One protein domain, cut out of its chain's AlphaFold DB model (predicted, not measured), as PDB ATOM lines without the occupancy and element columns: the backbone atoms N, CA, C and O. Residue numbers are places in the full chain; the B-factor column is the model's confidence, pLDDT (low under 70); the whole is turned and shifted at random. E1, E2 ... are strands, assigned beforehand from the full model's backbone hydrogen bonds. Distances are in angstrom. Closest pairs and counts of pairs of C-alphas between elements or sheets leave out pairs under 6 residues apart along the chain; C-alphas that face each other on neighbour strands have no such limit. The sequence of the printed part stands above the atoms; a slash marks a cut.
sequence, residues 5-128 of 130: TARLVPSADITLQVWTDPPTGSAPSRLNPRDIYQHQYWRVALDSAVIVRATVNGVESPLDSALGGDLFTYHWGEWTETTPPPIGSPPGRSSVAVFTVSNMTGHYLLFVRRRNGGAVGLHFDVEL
ATOM      1  N   THR A   5       0.950  83.753  -3.618       97.44
ATOM      2  CA  THR A   5       2.101  84.628  -3.379       97.44
ATOM      3  C   THR A   5       2.914  84.747  -4.659       97.44
ATOM      4  O   THR A   5       2.833  83.882  -5.530       97.44
ATOM      5  N   ALA A   6       3.685  85.819  -4.807       97.25
ATOM      6  CA  ALA A   6       4.613  85.982  -5.917       97.25
ATOM      7  C   ALA A   6       5.931  86.556  -5.402       97.25
ATOM      8  O   ALA A   6       5.944  87.274  -4.403       97.25
ATOM      9  N   ARG A   7       7.034  86.219  -6.068       96.62
ATOM     10  CA  ARG A   7       8.368  86.731  -5.736       96.62
ATOM     11  C   ARG A   7       9.251  86.817  -6.969       96.62
ATOM     12  O   ARG A   7       9.073  86.030  -7.902       96.62
ATOM     13  N   LEU A   8      10.224  87.721  -6.927       97.50
ATOM     14  CA  LEU A   8      11.390  87.650  -7.800       97.50
ATOM     15  C   LEU A   8      12.219  86.418  -7.407       97.50
ATOM     16  O   LEU A   8      12.256  86.026  -6.236       97.50
ATOM     17  N   VAL A   9      12.848  85.781  -8.387       97.12
ATOM     18  CA  VAL A   9      13.770  84.663  -8.168       97.12
ATOM     19  C   VAL A   9      15.159  85.235  -7.874       97.12
ATOM     20  O   VAL A   9      15.695  85.928  -8.738       97.12
ATOM     21  N   PRO A  10      15.754  84.952  -6.697       95.62
ATOM     22  CA  PRO A  10      17.119  85.370  -6.406       95.62
ATOM     23  C   PRO A  10      18.133  84.832  -7.418       95.62
ATOM     24  O   PRO A  10      18.048  83.678  -7.845       95.62
ATOM     25  N   SER A  11      19.133  85.646  -7.728       94.38
ATOM     26  CA  SER A  11      20.310  85.290  -8.524       94.38
ATOM     27  C   SER A  11      21.513  86.117  -8.050       94.38
ATOM     28  O   SER A  11      21.417  86.839  -7.059       94.38
ATOM     29  N   ALA A  12      22.653  86.023  -8.741       92.19
ATOM     30  CA  ALA A  12      23.780  86.927  -8.488       92.19
ATOM     31  C   ALA A  12      23.399  88.404  -8.721       92.19
ATOM     32  O   ALA A  12      23.871  89.285  -8.008       92.19
ATOM     33  N   ASP A  13      22.486  88.642  -9.661       95.19
ATOM     34  CA  ASP A  13      22.058  89.969 -10.104       95.19
ATOM     35  C   ASP A  13      20.770  90.449  -9.423       95.19
ATOM     36  O   ASP A  13      20.389  91.612  -9.542       95.19
ATOM     37  N   ILE A  14      20.064  89.552  -8.732       95.38
ATOM     38  CA  ILE A  14      18.763  89.813  -8.115       95.38
ATOM     39  C   ILE A  14      18.836  89.386  -6.660       95.38
ATOM     40  O   ILE A  14      18.799  88.197  -6.336       95.38
ATOM     41  N   THR A  15      18.919  90.359  -5.764       95.38
ATOM     42  CA  THR A  15      19.137  90.103  -4.339       95.38
ATOM     43  C   THR A  15      18.108  90.828  -3.492       95.38
ATOM     44  O   THR A  15      17.716  91.956  -3.783       95.38
ATOM     45  N   LEU A  16      17.653  90.175  -2.423       93.50
ATOM     46  CA  LEU A  16      16.845  90.830  -1.405       93.50
ATOM     47  C   LEU A  16      17.791  91.553  -0.450       93.50
ATOM     48  O   LEU A  16      18.576  90.918   0.250       93.50
ATOM     49  N   GLN A  17      17.718  92.875  -0.450       90.62
ATOM     50  CA  GLN A  17      18.541  93.742   0.372       90.62
ATOM     51  C   GLN A  17      17.754  94.228   1.579       90.62
ATOM     52  O   GLN A  17      16.536  94.415   1.536       90.62
ATOM     53  N   VAL A  18      18.481  94.446   2.666       88.50
ATOM     54  CA  VAL A  18      17.950  95.065   3.871       88.50
ATOM     55  C   VAL A  18      18.283  96.553   3.822       88.50
ATOM     56  O   VAL A  18      19.440  96.935   3.653       88.50
ATOM     57  N   TRP A  19      17.269  97.402   3.974       84.00
ATOM     58  CA  TRP A  19      17.446  98.846   4.003       84.00
ATOM     59  C   TRP A  19      18.212  99.259   5.253       84.00
ATOM     60  O   TRP A  19      17.742  99.092   6.384       84.00
ATOM     61  N   THR A  20      19.388  99.833   5.039       83.00
ATOM     62  CA  THR A  20      20.170 100.453   6.103       83.00
ATOM     63  C   THR A  20      20.012 101.954   5.989       83.00
ATOM     64  O   THR A  20      20.200 102.514   4.909       83.00
ATOM     65  N   ASP A  21      19.650 102.589   7.099       84.00
ATOM     66  CA  ASP A  21      19.477 104.032   7.120       84.00
ATOM     67  C   ASP A  21      20.790 104.725   6.770       84.00
ATOM     68  O   ASP A  21      21.832 104.407   7.355       84.00
ATOM     69  N   PRO A  22      20.766 105.661   5.811       82.56
ATOM     70  CA  PRO A  22      21.965 106.389   5.466       82.56
ATOM     71  C   PRO A  22      22.376 107.314   6.620       82.56
ATOM     72  O   PRO A  22      21.530 107.748   7.411       82.56
ATOM     73  N   PRO A  23      23.671 107.660   6.717       84.31
ATOM     74  CA  PRO A  23      24.151 108.608   7.711       84.31
ATOM     75  C   PRO A  23      23.391 109.936   7.646       84.31
ATOM     76  O   PRO A  23      22.997 110.395   6.570       84.31
ATOM     77  N   THR A  24      23.232 110.599   8.792       83.38
ATOM     78  CA  THR A  24      22.589 111.916   8.866       83.38
ATOM     79  C   THR A  24      23.227 112.892   7.872       83.38
ATOM     80  O   THR A  24      24.443 113.062   7.850       83.38
ATOM     81  N   GLY A  25      22.401 113.533   7.041       82.75
ATOM     82  CA  GLY A  25      22.858 114.461   6.002       82.75
ATOM     83  C   GLY A  25      23.240 113.811   4.665       82.75
ATOM     84  O   GLY A  25      23.596 114.532   3.738       82.75
ATOM     85  N   SER A  26      23.137 112.483   4.534       80.75
ATOM     86  CA  SER A  26      23.333 111.764   3.267       80.75
ATOM     87  C   SER A  26      22.005 111.498   2.551       80.75
ATOM     88  O   SER A  26      20.945 111.430   3.174       80.75
ATOM     89  N   ALA A  27      22.060 111.344   1.228       71.38
ATOM     90  CA  ALA A  27      20.919 110.911   0.429       71.38
ATOM     91  C   ALA A  27      20.896 109.374   0.281       71.38
ATOM     92  O   ALA A  27      21.966 108.765   0.231       71.38
ATOM     93  N   PRO A  28      19.710 108.753   0.147       74.75
ATOM     94  CA  PRO A  28      18.388 109.368   0.298       74.75
ATOM     95  C   PRO A  28      18.070 109.652   1.770       74.75
ATOM     96  O   PRO A  28      18.337 108.829   2.622       74.75
ATOM     97  N   SER A  29      17.417 110.767   2.100       75.75
ATOM     98  CA  SER A  29      17.109 111.124   3.501       75.75
ATOM     99  C   SER A  29      16.050 110.234   4.179       75.75
ATOM    100  O   SER A  29      15.601 110.530   5.287       75.75
ATOM    101  N   ARG A  30      15.613 109.158   3.511       75.88
ATOM    102  CA  ARG A  30      14.609 108.223   4.016       75.88
ATOM    103  C   ARG A  30      15.219 107.352   5.112       75.88
ATOM    104  O   ARG A  30      16.088 106.531   4.836       75.88
ATOM    105  N   LEU A  31      14.686 107.495   6.318       79.31
ATOM    106  CA  LEU A  31      14.999 106.654   7.469       79.31
ATOM    107  C   LEU A  31      13.925 105.576   7.656       79.31
ATOM    108  O   LEU A  31      12.759 105.774   7.294       79.31
ATOM    109  N   ASN A  32      14.305 104.448   8.242       80.44
ATOM    110  CA  ASN A  32      13.404 103.406   8.682       80.44
ATOM    111  C   ASN A  32      12.520 103.999   9.787       80.44
ATOM    112  O   ASN A  32      13.021 104.441  10.821       80.44
ATOM    113  N   PRO A  33      11.188 104.002   9.619       77.12
ATOM    114  CA  PRO A  33      10.285 104.567  10.615       77.12
ATOM    115  C   PRO A  33      10.217 103.717  11.891       77.12
ATOM    116  O   PRO A  33       9.689 104.173  12.904       77.12
ATOM    117  N   ARG A  34      10.681 102.462  11.830       80.19
ATOM    118  CA  ARG A  34      10.716 101.510  12.941       80.19
ATOM    119  C   ARG A  34      12.027 100.735  12.889       80.19
ATOM    120  O   ARG A  34      12.236  99.942  11.978       80.19
ATOM    121  N   ASP A  35      12.866 100.941  13.888       72.56
ATOM    122  CA  ASP A  35      14.156 100.271  14.075       72.56
ATOM    123  C   ASP A  35      14.047  98.736  14.155       72.56
ATOM    124  O   ASP A  35      14.905  98.027  13.636       72.56
ATOM    125  N   ILE A  36      12.963  98.208  14.733       81.38
ATOM    126  CA  ILE A  36      12.722  96.759  14.857       81.38
ATOM    127  C   ILE A  36      12.165  96.089  13.588       81.38
ATOM    128  O   ILE A  36      12.125  94.861  13.517       81.38
ATOM    129  N   TYR A  37      11.711  96.862  12.593       80.44
ATOM    130  CA  TYR A  37      11.157  96.340  11.338       80.44
ATOM    131  C   TYR A  37      11.927  96.903  10.156       80.44
ATOM    132  O   TYR A  37      11.463  97.804   9.455       80.44
ATOM    133  N   GLN A  38      13.116  96.352   9.941       82.44
ATOM    134  CA  GLN A  38      13.984  96.801   8.869       82.44
ATOM    135  C   GLN A  38      13.337  96.520   7.512       82.44
ATOM    136  O   GLN A  38      12.940  95.389   7.213       82.44
ATOM    137  N   HIS A  39      13.190  97.565   6.698       84.50
ATOM    138  CA  HIS A  39      12.597  97.420   5.380       84.50
ATOM    139  C   HIS A  39      13.479  96.542   4.497       84.50
ATOM    140  O   HIS A  39      14.704  96.562   4.596       84.50
ATOM    141  N   GLN A  40      12.848  95.781   3.613       87.50
ATOM    142  CA  GLN A  40      13.542  95.002   2.601       87.50
ATOM    143  C   GLN A  40      13.127  95.493   1.227       87.50
ATOM    144  O   GLN A  40      11.979  95.893   1.022       87.50
ATOM    145  N   TYR A  41      14.060  95.447   0.291       88.06
ATOM    146  CA  TYR A  41      13.804  95.779  -1.098       88.06
ATOM    147  C   TYR A  41      14.573  94.821  -1.997       88.06
ATOM    148  O   TYR A  41      15.629  94.306  -1.631       88.06
ATOM    149  N   TRP A  42      14.020  94.538  -3.167       95.00
ATOM    150  CA  TRP A  42      14.742  93.783  -4.177       95.00
ATOM    151  C   TRP A  42      15.658  94.728  -4.934       95.00
ATOM    152  O   TRP A  42      15.182  95.704  -5.504       95.00
ATOM    153  N   ARG A  43      16.948  94.411  -4.966       95.06
ATOM    154  CA  ARG A  43      17.926  95.044  -5.843       95.06
ATOM    155  C   ARG A  43      18.111  94.168  -7.072       95.06
ATOM    156  O   ARG A  43      18.380  92.973  -6.938       95.06
ATOM    157  N   VAL A  44      17.968  94.768  -8.244       96.50
ATOM    158  CA  VAL A  44      18.123  94.131  -9.551       96.50
ATOM    159  C   VAL A  44      19.226  94.860 -10.309       96.50
ATOM    160  O   VAL A  44      19.185  96.080 -10.447       96.50
ATOM    161  N   ALA A  45      20.220  94.136 -10.803       96.06
ATOM    162  CA  ALA A  45      21.223  94.718 -11.678       96.06
ATOM    163  C   ALA A  45      20.592  95.108 -13.022       96.06
ATOM    164  O   ALA A  45      19.795  94.354 -13.590       96.06
ATOM    165  N   LEU A  46      20.956  96.281 -13.542       95.06
ATOM    166  CA  LEU A  46      20.551  96.712 -14.880       95.06
ATOM    167  C   LEU A  46      20.893  95.637 -15.930       95.06
ATOM    168  O   LEU A  46      21.900  94.941 -15.806       95.06
ATOM    169  N   ASP A  47      20.033  95.490 -16.939       94.81
ATOM    170  CA  ASP A  47      20.152  94.516 -18.036       94.81
ATOM    171  C   ASP A  47      20.079  93.035 -17.621       94.81
ATOM    172  O   ASP A  47      20.260  92.135 -18.445       94.81
ATOM    173  N   SER A  48      19.726  92.751 -16.365       94.88
ATOM    174  CA  SER A  48      19.543  91.379 -15.894       94.88
ATOM    175  C   SER A  48      18.153  90.834 -16.194       94.88
ATOM    176  O   SER A  48      17.136  91.522 -16.076       94.88
ATOM    177  N   ALA A  49      18.102  89.550 -16.553       95.12
ATOM    178  CA  ALA A  49      16.848  88.842 -16.760       95.12
ATOM    179  C   ALA A  49      16.161  88.578 -15.414       95.12
ATOM    180  O   ALA A  49      16.624  87.772 -14.602       95.12
ATOM    181  N   VAL A  50      15.020  89.224 -15.197       97.06
ATOM    182  CA  VAL A  50      14.194  89.040 -14.008       97.06
ATOM    183  C   VAL A  50      13.181  87.939 -14.258       97.06
ATOM    184  O   VAL A  50      12.415  87.971 -15.222       97.06
ATOM    185  N   ILE A  51      13.151  86.969 -13.346       98.19
ATOM    186  CA  ILE A  51      12.143  85.914 -13.322       98.19
ATOM    187  C   ILE A  51      11.269  86.121 -12.090       98.19
ATOM    188  O   ILE A  51      11.765  86.211 -10.969       98.19
ATOM    189  N   VAL A  52       9.955  86.138 -12.295       98.31
ATOM    190  CA  VAL A  52       8.955  86.161 -11.226       98.31
ATOM    191  C   VAL A  52       8.214  84.835 -11.211       98.31
ATOM    192  O   VAL A  52       7.797  84.338 -12.256       98.31
ATOM    193  N   ARG A  53       8.019  84.269 -10.017       98.50
ATOM    194  CA  ARG A  53       7.276  83.019  -9.814       98.50
ATOM    195  C   ARG A  53       6.117  83.225  -8.856       98.50
ATOM    196  O   ARG A  53       6.309  83.733  -7.750       98.50
ATOM    197  N   ALA A  54       4.925  82.800  -9.270       98.12
ATOM    198  CA  ALA A  54       3.758  82.718  -8.405       98.12
ATOM    199  C   ALA A  54       3.660  81.340  -7.730       98.12
ATOM    200  O   ALA A  54       3.976  80.321  -8.340       98.12
ATOM    201  N   THR A  55       3.196  81.301  -6.482       98.19
ATOM    202  CA  THR A  55       2.899  80.075  -5.729       98.19
ATOM    203  C   THR A  55       1.414  80.029  -5.395       98.19
ATOM    204  O   THR A  55       0.886  80.959  -4.787       98.19
ATOM    205  N   VAL A  56       0.744  78.940  -5.769       97.00
ATOM    206  CA  VAL A  56      -0.687  78.712  -5.516       97.00
ATOM    207  C   VAL A  56      -0.831  77.444  -4.691       97.00
ATOM    208  O   VAL A  56      -0.352  76.393  -5.105       97.00
ATOM    209  N   ASN A  57      -1.485  77.530  -3.530       94.31
ATOM    210  CA  ASN A  57      -1.717  76.381  -2.643       94.31
ATOM    211  C   ASN A  57      -0.442  75.559  -2.357       94.31
ATOM    212  O   ASN A  57      -0.469  74.332  -2.347       94.31
ATOM    213  N   GLY A  58       0.694  76.240  -2.176       96.06
ATOM    214  CA  GLY A  58       1.995  75.612  -1.912       96.06
ATOM    215  C   GLY A  58       2.748  75.095  -3.145       96.06
ATOM    216  O   GLY A  58       3.900  74.695  -3.008       96.06
ATOM    217  N   VAL A  59       2.160  75.141  -4.344       97.62
ATOM    218  CA  VAL A  59       2.835  74.761  -5.595       97.62
ATOM    219  C   VAL A  59       3.458  75.997  -6.234       97.62
ATOM    220  O   VAL A  59       2.738  76.920  -6.620       97.62
ATOM    221  N   GLU A  60       4.787  76.026  -6.349       98.00
ATOM    222  CA  GLU A  60       5.501  77.078  -7.080       98.00
ATOM    223  C   GLU A  60       5.368  76.868  -8.595       98.00
ATOM    224  O   GLU A  60       5.553  75.761  -9.103       98.00
ATOM    225  N   SER A  61       5.079  77.950  -9.318       97.69
ATOM    226  CA  SER A  61       5.003  78.001 -10.780       97.69
ATOM    227  C   SER A  61       4.185  76.859 -11.405       97.69
ATOM    228  O   SER A  61       4.684  76.171 -12.312       97.69
ATOM    229  N   PRO A  62       2.936  76.637 -10.939       97.88
ATOM    230  CA  PRO A  62       2.070  75.593 -11.475       97.88
ATOM    231  C   PRO A  62       1.842  75.797 -12.976       97.88
ATOM    232  O   PRO A  62       1.773  76.930 -13.462       97.88
ATOM    233  N   LEU A  63       1.709  74.688 -13.705       98.06
ATOM    234  CA  LEU A  63       1.304  74.701 -15.111       98.06
ATOM    235  C   LEU A  63      -0.109  75.270 -15.260       98.06
ATOM    236  O   LEU A  63      -0.957  75.060 -14.393       98.06
ATOM    237  N   ASP A  64      -0.389  75.900 -16.397       97.75
ATOM    238  CA  ASP A  64      -1.708  76.477 -16.688       97.75
ATOM    239  C   ASP A  64      -2.827  75.428 -16.656       97.75
ATOM    240  O   ASP A  64      -3.941  75.713 -16.215       97.75
ATOM    241  N   SER A  65      -2.516  74.185 -17.035       97.38
ATOM    242  CA  SER A  65      -3.446  73.054 -16.948       97.38
ATOM    243  C   SER A  65      -3.893  72.746 -15.514       97.38
ATOM    244  O   SER A  65      -4.999  72.249 -15.318       97.38
ATOM    245  N   ALA A  66      -3.078  73.077 -14.509       96.75
ATOM    246  CA  ALA A  66      -3.410  72.907 -13.096       96.75
ATOM    247  C   ALA A  66      -4.175  74.108 -12.507       96.75
ATOM    248  O   ALA A  66      -4.651  74.036 -11.376       96.75
ATOM    249  N   LEU A  67      -4.298  75.215 -13.249       95.25
ATOM    250  CA  LEU A  67      -4.919  76.457 -12.774       95.25
ATOM    251  C   LEU A  67      -6.415  76.568 -13.097       95.25
ATOM    252  O   LEU A  67      -7.057  77.518 -12.647       95.25
ATOM    253  N   GLY A  68      -6.978  75.630 -13.867       91.50
ATOM    254  CA  GLY A  68      -8.416  75.589 -14.161       91.50
ATOM    255  C   GLY A  68      -8.942  76.841 -14.875       91.50
ATOM    256  O   GLY A  68     -10.082  77.240 -14.659       91.50
ATOM    257  N   GLY A  69      -8.100  77.499 -15.679       92.69
ATOM    258  CA  GLY A  69      -8.440  78.735 -16.396       92.69
ATOM    259  C   GLY A  69      -8.284  80.027 -15.584       92.69
ATOM    260  O   GLY A  69      -8.379  81.111 -16.156       92.69
ATOM    261  N   ASP A  70      -7.986  79.951 -14.284       94.75
ATOM    262  CA  ASP A  70      -7.659  81.125 -13.464       94.75
ATOM    263  C   ASP A  70      -6.165  81.452 -13.601       94.75
ATOM    264  O   ASP A  70      -5.365  81.218 -12.690       94.75
ATOM    265  N   LEU A  71      -5.804  81.906 -14.804       96.81
ATOM    266  CA  LEU A  71      -4.441  82.226 -15.228       96.81
ATOM    267  C   LEU A  71      -3.961  83.569 -14.667       96.81
ATOM    268  O   LEU A  71      -4.742  84.374 -14.144       96.81
ATOM    269  N   PHE A  72      -2.662  83.815 -14.807       97.88
ATOM    270  CA  PHE A  72      -2.029  85.048 -14.360       97.88
ATOM    271  C   PHE A  72      -1.914  86.090 -15.471       97.88
ATOM    272  O   PHE A  72      -1.722  85.770 -16.643       97.88
ATOM    273  N   THR A  73      -1.997  87.355 -15.070       97.25
ATOM    274  CA  THR A  73      -1.676  88.514 -15.902       97.25
ATOM    275  C   THR A  73      -0.701  89.428 -15.172       97.25
ATOM    276  O   THR A  73      -0.690  89.496 -13.940       97.25
ATOM    277  N   TYR A  74       0.115  90.145 -15.940       98.06
ATOM    278  CA  TYR A  74       1.161  91.020 -15.423       98.06
ATOM    279  C   TYR A  74       1.032  92.406 -16.035       98.06
ATOM    280  O   TYR A  74       0.710  92.536 -17.215       98.06
ATOM    281  N   HIS A  75       1.264  93.439 -15.235       96.94
ATOM    282  CA  HIS A  75       1.354  94.812 -15.722       96.94
ATOM    283  C   HIS A  75       2.225  95.651 -14.796       96.94
ATOM    284  O   HIS A  75       2.306  95.393 -13.594       96.94
ATOM    285  N   TRP A  76       2.846  96.677 -15.365       97.69
ATOM    286  CA  TRP A  76       3.589  97.672 -14.610       97.69
ATOM    287  C   TRP A  76       2.626  98.619 -13.896       97.69
ATOM    288  O   TRP A  76       1.702  99.154 -14.507       97.69
ATOM    289  N   GLY A  77       2.828  98.787 -12.592       96.44
ATOM    290  CA  GLY A  77       2.220  99.857 -11.808       96.44
ATOM    291  C   GLY A  77       3.046 101.136 -11.881       96.44
ATOM    292  O   GLY A  77       2.486 102.218 -12.011       96.44
ATOM    293  N   GLU A  78       4.370 100.990 -11.844       95.75
ATOM    294  CA  GLU A  78       5.343 102.079 -11.931       95.75
ATOM    295  C   GLU A  78       6.564 101.589 -12.713       95.75
ATOM    296  O   GLU A  78       6.993 100.441 -12.547       95.75
ATOM    297  N   TRP A  79       7.097 102.445 -13.583       94.44
ATOM    298  CA  TRP A  79       8.311 102.205 -14.357       94.44
ATOM    299  C   TRP A  79       8.954 103.550 -14.712       94.44
ATOM    300  O   TRP A  79       8.263 104.567 -14.797       94.44
ATOM    301  N   THR A  80      10.271 103.566 -14.910       89.50
ATOM    302  CA  THR A  80      11.012 104.798 -15.235       89.50
ATOM    303  C   THR A  80      11.253 104.977 -16.734       89.50
ATOM    304  O   THR A  80      11.500 106.091 -17.190       89.50
ATOM    305  N   GLU A  81      11.142 103.904 -17.518       84.62
ATOM    306  CA  GLU A  81      11.357 103.946 -18.964       84.62
ATOM    307  C   GLU A  81      10.235 104.652 -19.744       84.62
ATOM    308  O   GLU A  81       9.067 104.636 -19.366       84.62
ATOM    309  N   THR A  82      10.552 105.224 -20.910       86.69
ATOM    310  CA  THR A  82       9.522 105.804 -21.796       86.69
ATOM    311  C   THR A  82       8.535 104.741 -22.284       86.69
ATOM    312  O   THR A  82       7.346 105.004 -22.444       86.69
ATOM    313  N   THR A  83       9.029 103.531 -22.543       90.44
ATOM    314  CA  THR A  83       8.217 102.368 -22.899       90.44
ATOM    315  C   THR A  83       8.433 101.303 -21.836       90.44
ATOM    316  O   THR A  83       9.582 100.993 -21.542       90.44
ATOM    317  N   PRO A  84       7.364 100.748 -21.246       91.94
ATOM    318  CA  PRO A  84       7.520  99.723 -20.231       91.94
ATOM    319  C   PRO A  84       8.213  98.481 -20.815       91.94
ATOM    320  O   PRO A  84       7.869  98.073 -21.932       91.94
ATOM    321  N   PRO A  85       9.110  97.827 -20.057       94.12
ATOM    322  CA  PRO A  85       9.722  96.581 -20.488       94.12
ATOM    323  C   PRO A  85       8.673  95.524 -20.847       94.12
ATOM    324  O   PRO A  85       7.686  95.358 -20.117       94.12
ATOM    325  N   PRO A  86       8.853  94.782 -21.952       96.00
ATOM    326  CA  PRO A  86       7.928  93.722 -22.312       96.00
ATOM    327  C   PRO A  86       7.982  92.602 -21.270       96.00
ATOM    328  O   PRO A  86       9.055  92.150 -20.873       96.00
ATOM    329  N   ILE A  87       6.806  92.133 -20.851       97.94
ATOM    330  CA  ILE A  87       6.672  91.014 -19.916       97.94
ATOM    331  C   ILE A  87       6.255  89.776 -20.705       97.94
ATOM    332  O   ILE A  87       5.193  89.755 -21.326       97.94
ATOM    333  N   GLY A  88       7.093  88.745 -20.679       97.81
ATOM    334  CA  GLY A  88       6.820  87.450 -21.290       97.81
ATOM    335  C   GLY A  88       6.443  86.385 -20.264       97.81
ATOM    336  O   GLY A  88       6.813  86.474 -19.096       97.81
ATOM    337  N   SER A  89       5.772  85.332 -20.725       97.69
ATOM    338  CA  SER A  89       5.557  84.096 -19.967       97.69
ATOM    339  C   SER A  89       5.917  82.888 -20.832       97.69
ATOM    340  O   SER A  89       5.603  82.886 -22.027       97.69
ATOM    341  N   PRO A  90       6.551  81.843 -20.272       97.25
ATOM    342  CA  PRO A  90       6.762  80.598 -20.997       97.25
ATOM    343  C   PRO A  90       5.429  79.958 -21.430       97.25
ATOM    344  O   PRO A  90       4.433  80.069 -20.705       97.25
ATOM    345  N   PRO A  91       5.390  79.233 -22.565       96.69
ATOM    346  CA  PRO A  91       4.179  78.557 -23.022       96.69
ATOM    347  C   PRO A  91       3.586  77.614 -21.966       96.69
ATOM    348  O   PRO A  91       4.297  76.800 -21.372       96.69
ATOM    349  N   GLY A  92       2.273  77.721 -21.741       97.31
ATOM    350  CA  GLY A  92       1.537  76.896 -20.775       97.31
ATOM    351  C   GLY A  92       1.894  77.159 -19.308       97.31
ATOM    352  O   GLY A  92       1.626  76.306 -18.454       97.31
ATOM    353  N   ARG A  93       2.539  78.295 -19.009       97.44
ATOM    354  CA  ARG A  93       2.971  78.649 -17.656       97.44
ATOM    355  C   ARG A  93       2.842  80.148 -17.380       97.44
ATOM    356  O   ARG A  93       3.825  80.828 -17.096       97.44
ATOM    357  N   SER A  94       1.606  80.639 -17.396       97.88
ATOM    358  CA  SER A  94       1.251  82.003 -16.992       97.88
ATOM    359  C   SER A  94       1.718  82.354 -15.578       97.88
ATOM    360  O   SER A  94       1.969  83.512 -15.312       97.88
ATOM    361  N   SER A  95       1.907  81.384 -14.675       98.06
ATOM    362  CA  SER A  95       2.421  81.598 -13.307       98.06
ATOM    363  C   SER A  95       3.888  82.057 -13.220       98.06
ATOM    364  O   SER A  95       4.419  82.236 -12.114       98.06
ATOM    365  N   VAL A  96       4.556  82.222 -14.365       98.56
ATOM    366  CA  VAL A  96       5.919  82.734 -14.492       98.56
ATOM    367  C   VAL A  96       5.919  83.955 -15.403       98.56
ATOM    368  O   VAL A  96       5.389  83.901 -16.513       98.56
ATOM    369  N   ALA A  97       6.585  85.019 -14.965       98.38
ATOM    370  CA  ALA A  97       6.918  86.155 -15.817       98.38
ATOM    371  C   ALA A  97       8.432  86.268 -15.990       98.38
ATOM    372  O   ALA A  97       9.192  85.981 -15.063       98.38
ATOM    373  N   VAL A  98       8.846  86.688 -17.182       98.06
ATOM    374  CA  VAL A  98      10.233  86.957 -17.554       98.06
ATOM    375  C   VAL A  98      10.286  88.307 -18.252       98.06
ATOM    376  O   VAL A  98       9.509  88.556 -19.174       98.06
ATOM    377  N   PHE A  99      11.187  89.172 -17.813       97.12
ATOM    378  CA  PHE A  99      11.436  90.471 -18.431       97.12
ATOM    379  C   PHE A  99      12.871  90.911 -18.155       97.12
ATOM    380  O   PHE A  99      13.522  90.403 -17.244       97.12
ATOM    381  N   THR A 100      13.340  91.884 -18.925       96.62
ATOM    382  CA  THR A 100      14.619  92.559 -18.698       96.62
ATOM    383  C   THR A 100      14.341  94.048 -18.648       96.62
ATOM    384  O   THR A 100      13.689  94.571 -19.549       96.62
ATOM    385  N   VAL A 101      14.806  94.711 -17.592       92.56
ATOM    386  CA  VAL A 101      14.810  96.172 -17.517       92.56
ATOM    387  C   VAL A 101      16.126  96.653 -18.105       92.56
ATOM    388  O   VAL A 101      17.191  96.249 -17.634       92.56
ATOM    389  N   SER A 102      16.041  97.501 -19.123       88.00
ATOM    390  CA  SER A 102      17.208  97.980 -19.855       88.00
ATOM    391  C   SER A 102      17.233  99.498 -19.884       88.00
ATOM    392  O   SER A 102      16.207 100.164 -19.808       88.00
ATOM    393  N   ASN A 103      18.424 100.064 -20.056       84.62
ATOM    394  CA  ASN A 103      18.658 101.496 -20.287       84.62
ATOM    395  C   ASN A 103      18.450 102.441 -19.092       84.62
ATOM    396  O   ASN A 103      19.135 103.462 -19.036       84.62
ATOM    397  N   MET A 104      17.533 102.164 -18.160       90.31
ATOM    398  CA  MET A 104      17.264 103.054 -17.026       90.31
ATOM    399  C   MET A 104      17.291 102.339 -15.679       90.31
ATOM    400  O   MET A 104      16.754 101.251 -15.502       90.31
ATOM    401  N   THR A 105      17.916 103.005 -14.713       93.62
ATOM    402  CA  THR A 105      17.859 102.643 -13.297       93.62
ATOM    403  C   THR A 105      16.664 103.318 -12.626       93.62
ATOM    404  O   THR A 105      16.083 104.269 -13.159       93.62
ATOM    405  N   GLY A 106      16.295 102.835 -11.444       92.25
ATOM    406  CA  GLY A 106      15.260 103.440 -10.612       92.25
ATOM    407  C   GLY A 106      14.286 102.431 -10.022       92.25
ATOM    408  O   GLY A 106      14.539 101.229 -10.028       92.25
ATOM    409  N   HIS A 107      13.177 102.948  -9.495       93.44
ATOM    410  CA  HIS A 107      12.146 102.146  -8.844       93.44
ATOM    411  C   HIS A 107      11.140 101.594  -9.849       93.44
ATOM    412  O   HIS A 107      10.643 102.325 -10.709       93.44
ATOM    413  N   TYR A 108      10.796 100.319  -9.693       96.00
ATOM    414  CA  TYR A 108       9.794  99.639 -10.499       96.00
ATOM    415  C   TYR A 108       8.794  98.905  -9.607       96.00
ATOM    416  O   TYR A 108       9.142  98.308  -8.582       96.00
ATOM    417  N   LEU A 109       7.537  98.898 -10.050       96.75
ATOM    418  CA  LEU A 109       6.452  98.147  -9.430       96.75
ATOM    419  C   LEU A 109       5.777  97.263 -10.472       96.75
ATOM    420  O   LEU A 109       5.125  97.755 -11.394       96.75
ATOM    421  N   LEU A 110       5.873  95.949 -10.287       97.81
ATOM    422  CA  LEU A 110       5.152  94.965 -11.088       97.81
ATOM    423  C   LEU A 110       3.941  94.432 -10.324       97.81
ATOM    424  O   LEU A 110       4.074  93.917  -9.215       97.81
ATOM    425  N   PHE A 111       2.766  94.461 -10.943       97.94
ATOM    426  CA  PHE A 111       1.596  93.762 -10.430       97.94
ATOM    427  C   PHE A 111       1.444  92.395 -11.085       97.94
ATOM    428  O   PHE A 111       1.250  92.282 -12.296       97.94
ATOM    429  N   VAL A 112       1.441  91.359 -10.250       98.19
ATOM    430  CA  VAL A 112       1.001  90.010 -10.606       98.19
ATOM    431  C   VAL A 112      -0.472  89.905 -10.241       98.19
ATOM    432  O   VAL A 112      -0.836  90.138  -9.087       98.19
ATOM    433  N   ARG A 113      -1.340  89.584 -11.199       96.88
ATOM    434  CA  ARG A 113      -2.783  89.450 -10.979       96.88
ATOM    435  C   ARG A 113      -3.295  88.084 -11.370       96.88
ATOM    436  O   ARG A 113      -2.799  87.458 -12.297       96.88
ATOM    437  N   ARG A 114      -4.353  87.677 -10.679       94.56
ATOM    438  CA  ARG A 114      -5.146  86.489 -10.981       94.56
ATOM    439  C   ARG A 114      -6.620  86.858 -10.858       94.56
ATOM    440  O   ARG A 114      -7.002  87.490  -9.872       94.56
ATOM    441  N   ARG A 115      -7.444  86.515 -11.855       87.69
ATOM    442  CA  ARG A 115      -8.822  87.035 -11.993       87.69
ATOM    443  C   ARG A 115      -9.647  86.842 -10.724       87.69
ATOM    444  O   ARG A 115     -10.250  87.798 -10.247       87.69
ATOM    445  N   ASN A 116      -9.619  85.636 -10.162       88.19
ATOM    446  CA  ASN A 116     -10.343  85.300  -8.933       88.19
ATOM    447  C   ASN A 116      -9.419  85.233  -7.704       88.19
ATOM    448  O   ASN A 116      -9.787  84.685  -6.666       88.19
ATOM    449  N   GLY A 117      -8.206  85.776  -7.825       86.31
ATOM    450  CA  GLY A 117      -7.136  85.619  -6.848       86.31
ATOM    451  C   GLY A 117      -6.495  86.915  -6.386       86.31
ATOM    452  O   GLY A 117      -5.554  86.845  -5.611       86.31
ATOM    453  N   GLY A 118      -6.974  88.081  -6.825       93.56
ATOM    454  CA  GLY A 118      -6.449  89.383  -6.412       93.56
ATOM    455  C   GLY A 118      -5.145  89.778  -7.112       93.56
ATOM    456  O   GLY A 118      -4.858  89.339  -8.227       93.56
ATOM    457  N   ALA A 119      -4.381  90.658  -6.461       95.88
ATOM    458  CA  ALA A 119      -3.147  91.235  -6.985       95.88
ATOM    459  C   ALA A 119      -2.039  91.227  -5.926       95.88
ATOM    460  O   ALA A 119      -2.304  91.532  -4.763       95.88
ATOM    461  N   VAL A 120      -0.811  90.936  -6.344       97.19
ATOM    462  CA  VAL A 120       0.408  91.089  -5.541       97.19
ATOM    463  C   VAL A 120       1.304  92.101  -6.249       97.19
ATOM    464  O   VAL A 120       1.629  91.917  -7.420       97.19
ATOM    465  N   GLY A 121       1.663  93.178  -5.547       96.69
ATOM    466  CA  GLY A 121       2.647  94.156  -6.009       96.69
ATOM    467  C   GLY A 121       4.056  93.722  -5.619       96.69
ATOM    468  O   GLY A 121       4.292  93.350  -4.471       96.69
ATOM    469  N   LEU A 122       4.975  93.749  -6.579       96.38
ATOM    470  CA  LEU A 122       6.388  93.442  -6.403       96.38
ATOM    471  C   LEU A 122       7.193  94.705  -6.689       96.38
ATOM    472  O   LEU A 122       7.273  95.144  -7.835       96.38
ATOM    473  N   HIS A 123       7.763  95.270  -5.630       94.81
ATOM    474  CA  HIS A 123       8.634  96.435  -5.690       94.81
ATOM    475  C   HIS A 123      10.088  95.990  -5.817       94.81
ATOM    476  O   HIS A 123      10.525  95.097  -5.081       94.81
ATOM    477  N   PHE A 124      10.831  96.623  -6.716       95.06
ATOM    478  CA  PHE A 124      12.263  96.405  -6.865       95.06
ATOM    479  C   PHE A 124      12.949  97.648  -7.433       95.06
ATOM    480  O   PHE A 124      12.341  98.427  -8.164       95.06
ATOM    481  N   ASP A 125      14.218  97.809  -7.086       94.38
ATOM    482  CA  ASP A 125      15.073  98.890  -7.550       94.38
ATOM    483  C   ASP A 125      16.100  98.328  -8.534       94.38
ATOM    484  O   ASP A 125      16.794  97.348  -8.244       94.38
ATOM    485  N   VAL A 126      16.164  98.936  -9.717       95.19
ATOM    486  CA  VAL A 126      17.138  98.610 -10.756       95.19
ATOM    487  C   VAL A 126      18.327  99.543 -10.621       95.19
ATOM    488  O   VAL A 126      18.171 100.763 -10.659       95.19
ATOM    489  N   GLU A 127      19.520  98.976 -10.476       93.56
ATOM    490  CA  GLU A 127      20.740  99.713 -10.160       93.56
ATOM    491  C   GLU A 127      21.913  99.278 -11.047       93.56
ATOM    492  O   GLU A 127      21.964  98.153 -11.546       93.56
ATOM    493  N   LEU A 128      22.898 100.166 -11.211       90.56
ATOM    494  CA  LEU A 128      24.192  99.787 -11.774       90.56
ATOM    495  C   LEU A 128      24.959  98.939 -10.751       90.56
ATOM    496  O   LEU A 128      24.994  99.259  -9.558       90.56
TER     497      LEU A 128
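This is residues 5 to 128 of the 130 residues of an uncharacterized protein of Sorangium cellulosum (UniProt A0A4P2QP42). Two sheets stand face to face as a sandwich, a strongly twisted one of five strands, E2 E3 E8 E7 E5, and a smaller one of three, E1 E4 E6; the long loop of residues 19 to 39 reaches away from it. The printed part has 124 residues with no named helix and eight strands, E1 to E8 along the chain. The class is all strand, though under half of the residues, 54, are in named strands; the larger sheet is mixed, the smaller antiparallel. The whole is only just compact, close to loose, with a radius of gyration of the C-alphas of 16.0 A, and spans 54 by 35 by 25 A.

E1, residues 5 to 8, is antiparallel to E4, residues 49 to 56; N 7 and O 53 are within hydrogen-bond range at 3.1 A. E6, residues 96 to 100, is E4's other antiparallel neighbour, with N 52 and O 97 at 2.9 A. E2, residues 14 to 18, and E3, residues 40 to 45, form an antiparallel hairpin, with N 15 and O 43 at 2.9 A. E3 is parallel to E8, residues 118 to 127, with N 125 and O 42 at 2.8 A. E7, residues 106 to 114, forms an antiparallel hairpin with E8, with N 110 and O 122 at 2.9 A. E5, residues 72 to 78, is antiparallel to E7, with N 111 and O 75 at 2.8 A. Between the sheets, the closest C-alphas of E1 and E8 are Ala 6 and Val 120, 6.6 A apart.

E1 begins at C-alpha 5 (2.101, 84.628, -3.379). E4 is 23.2 A long, E7 26.5 A and E8 29.3 A, ending at C-alpha 127 (20.740, 99.713, -10.160).

The C-alphas farthest apart, Gly 25 and Ser 65, are 54.2 A apart. The links E2 to E3, E4 to E5 and E5 to E6 are long. The printed part has no cut, and no printed residue is under 70 in pLDDT.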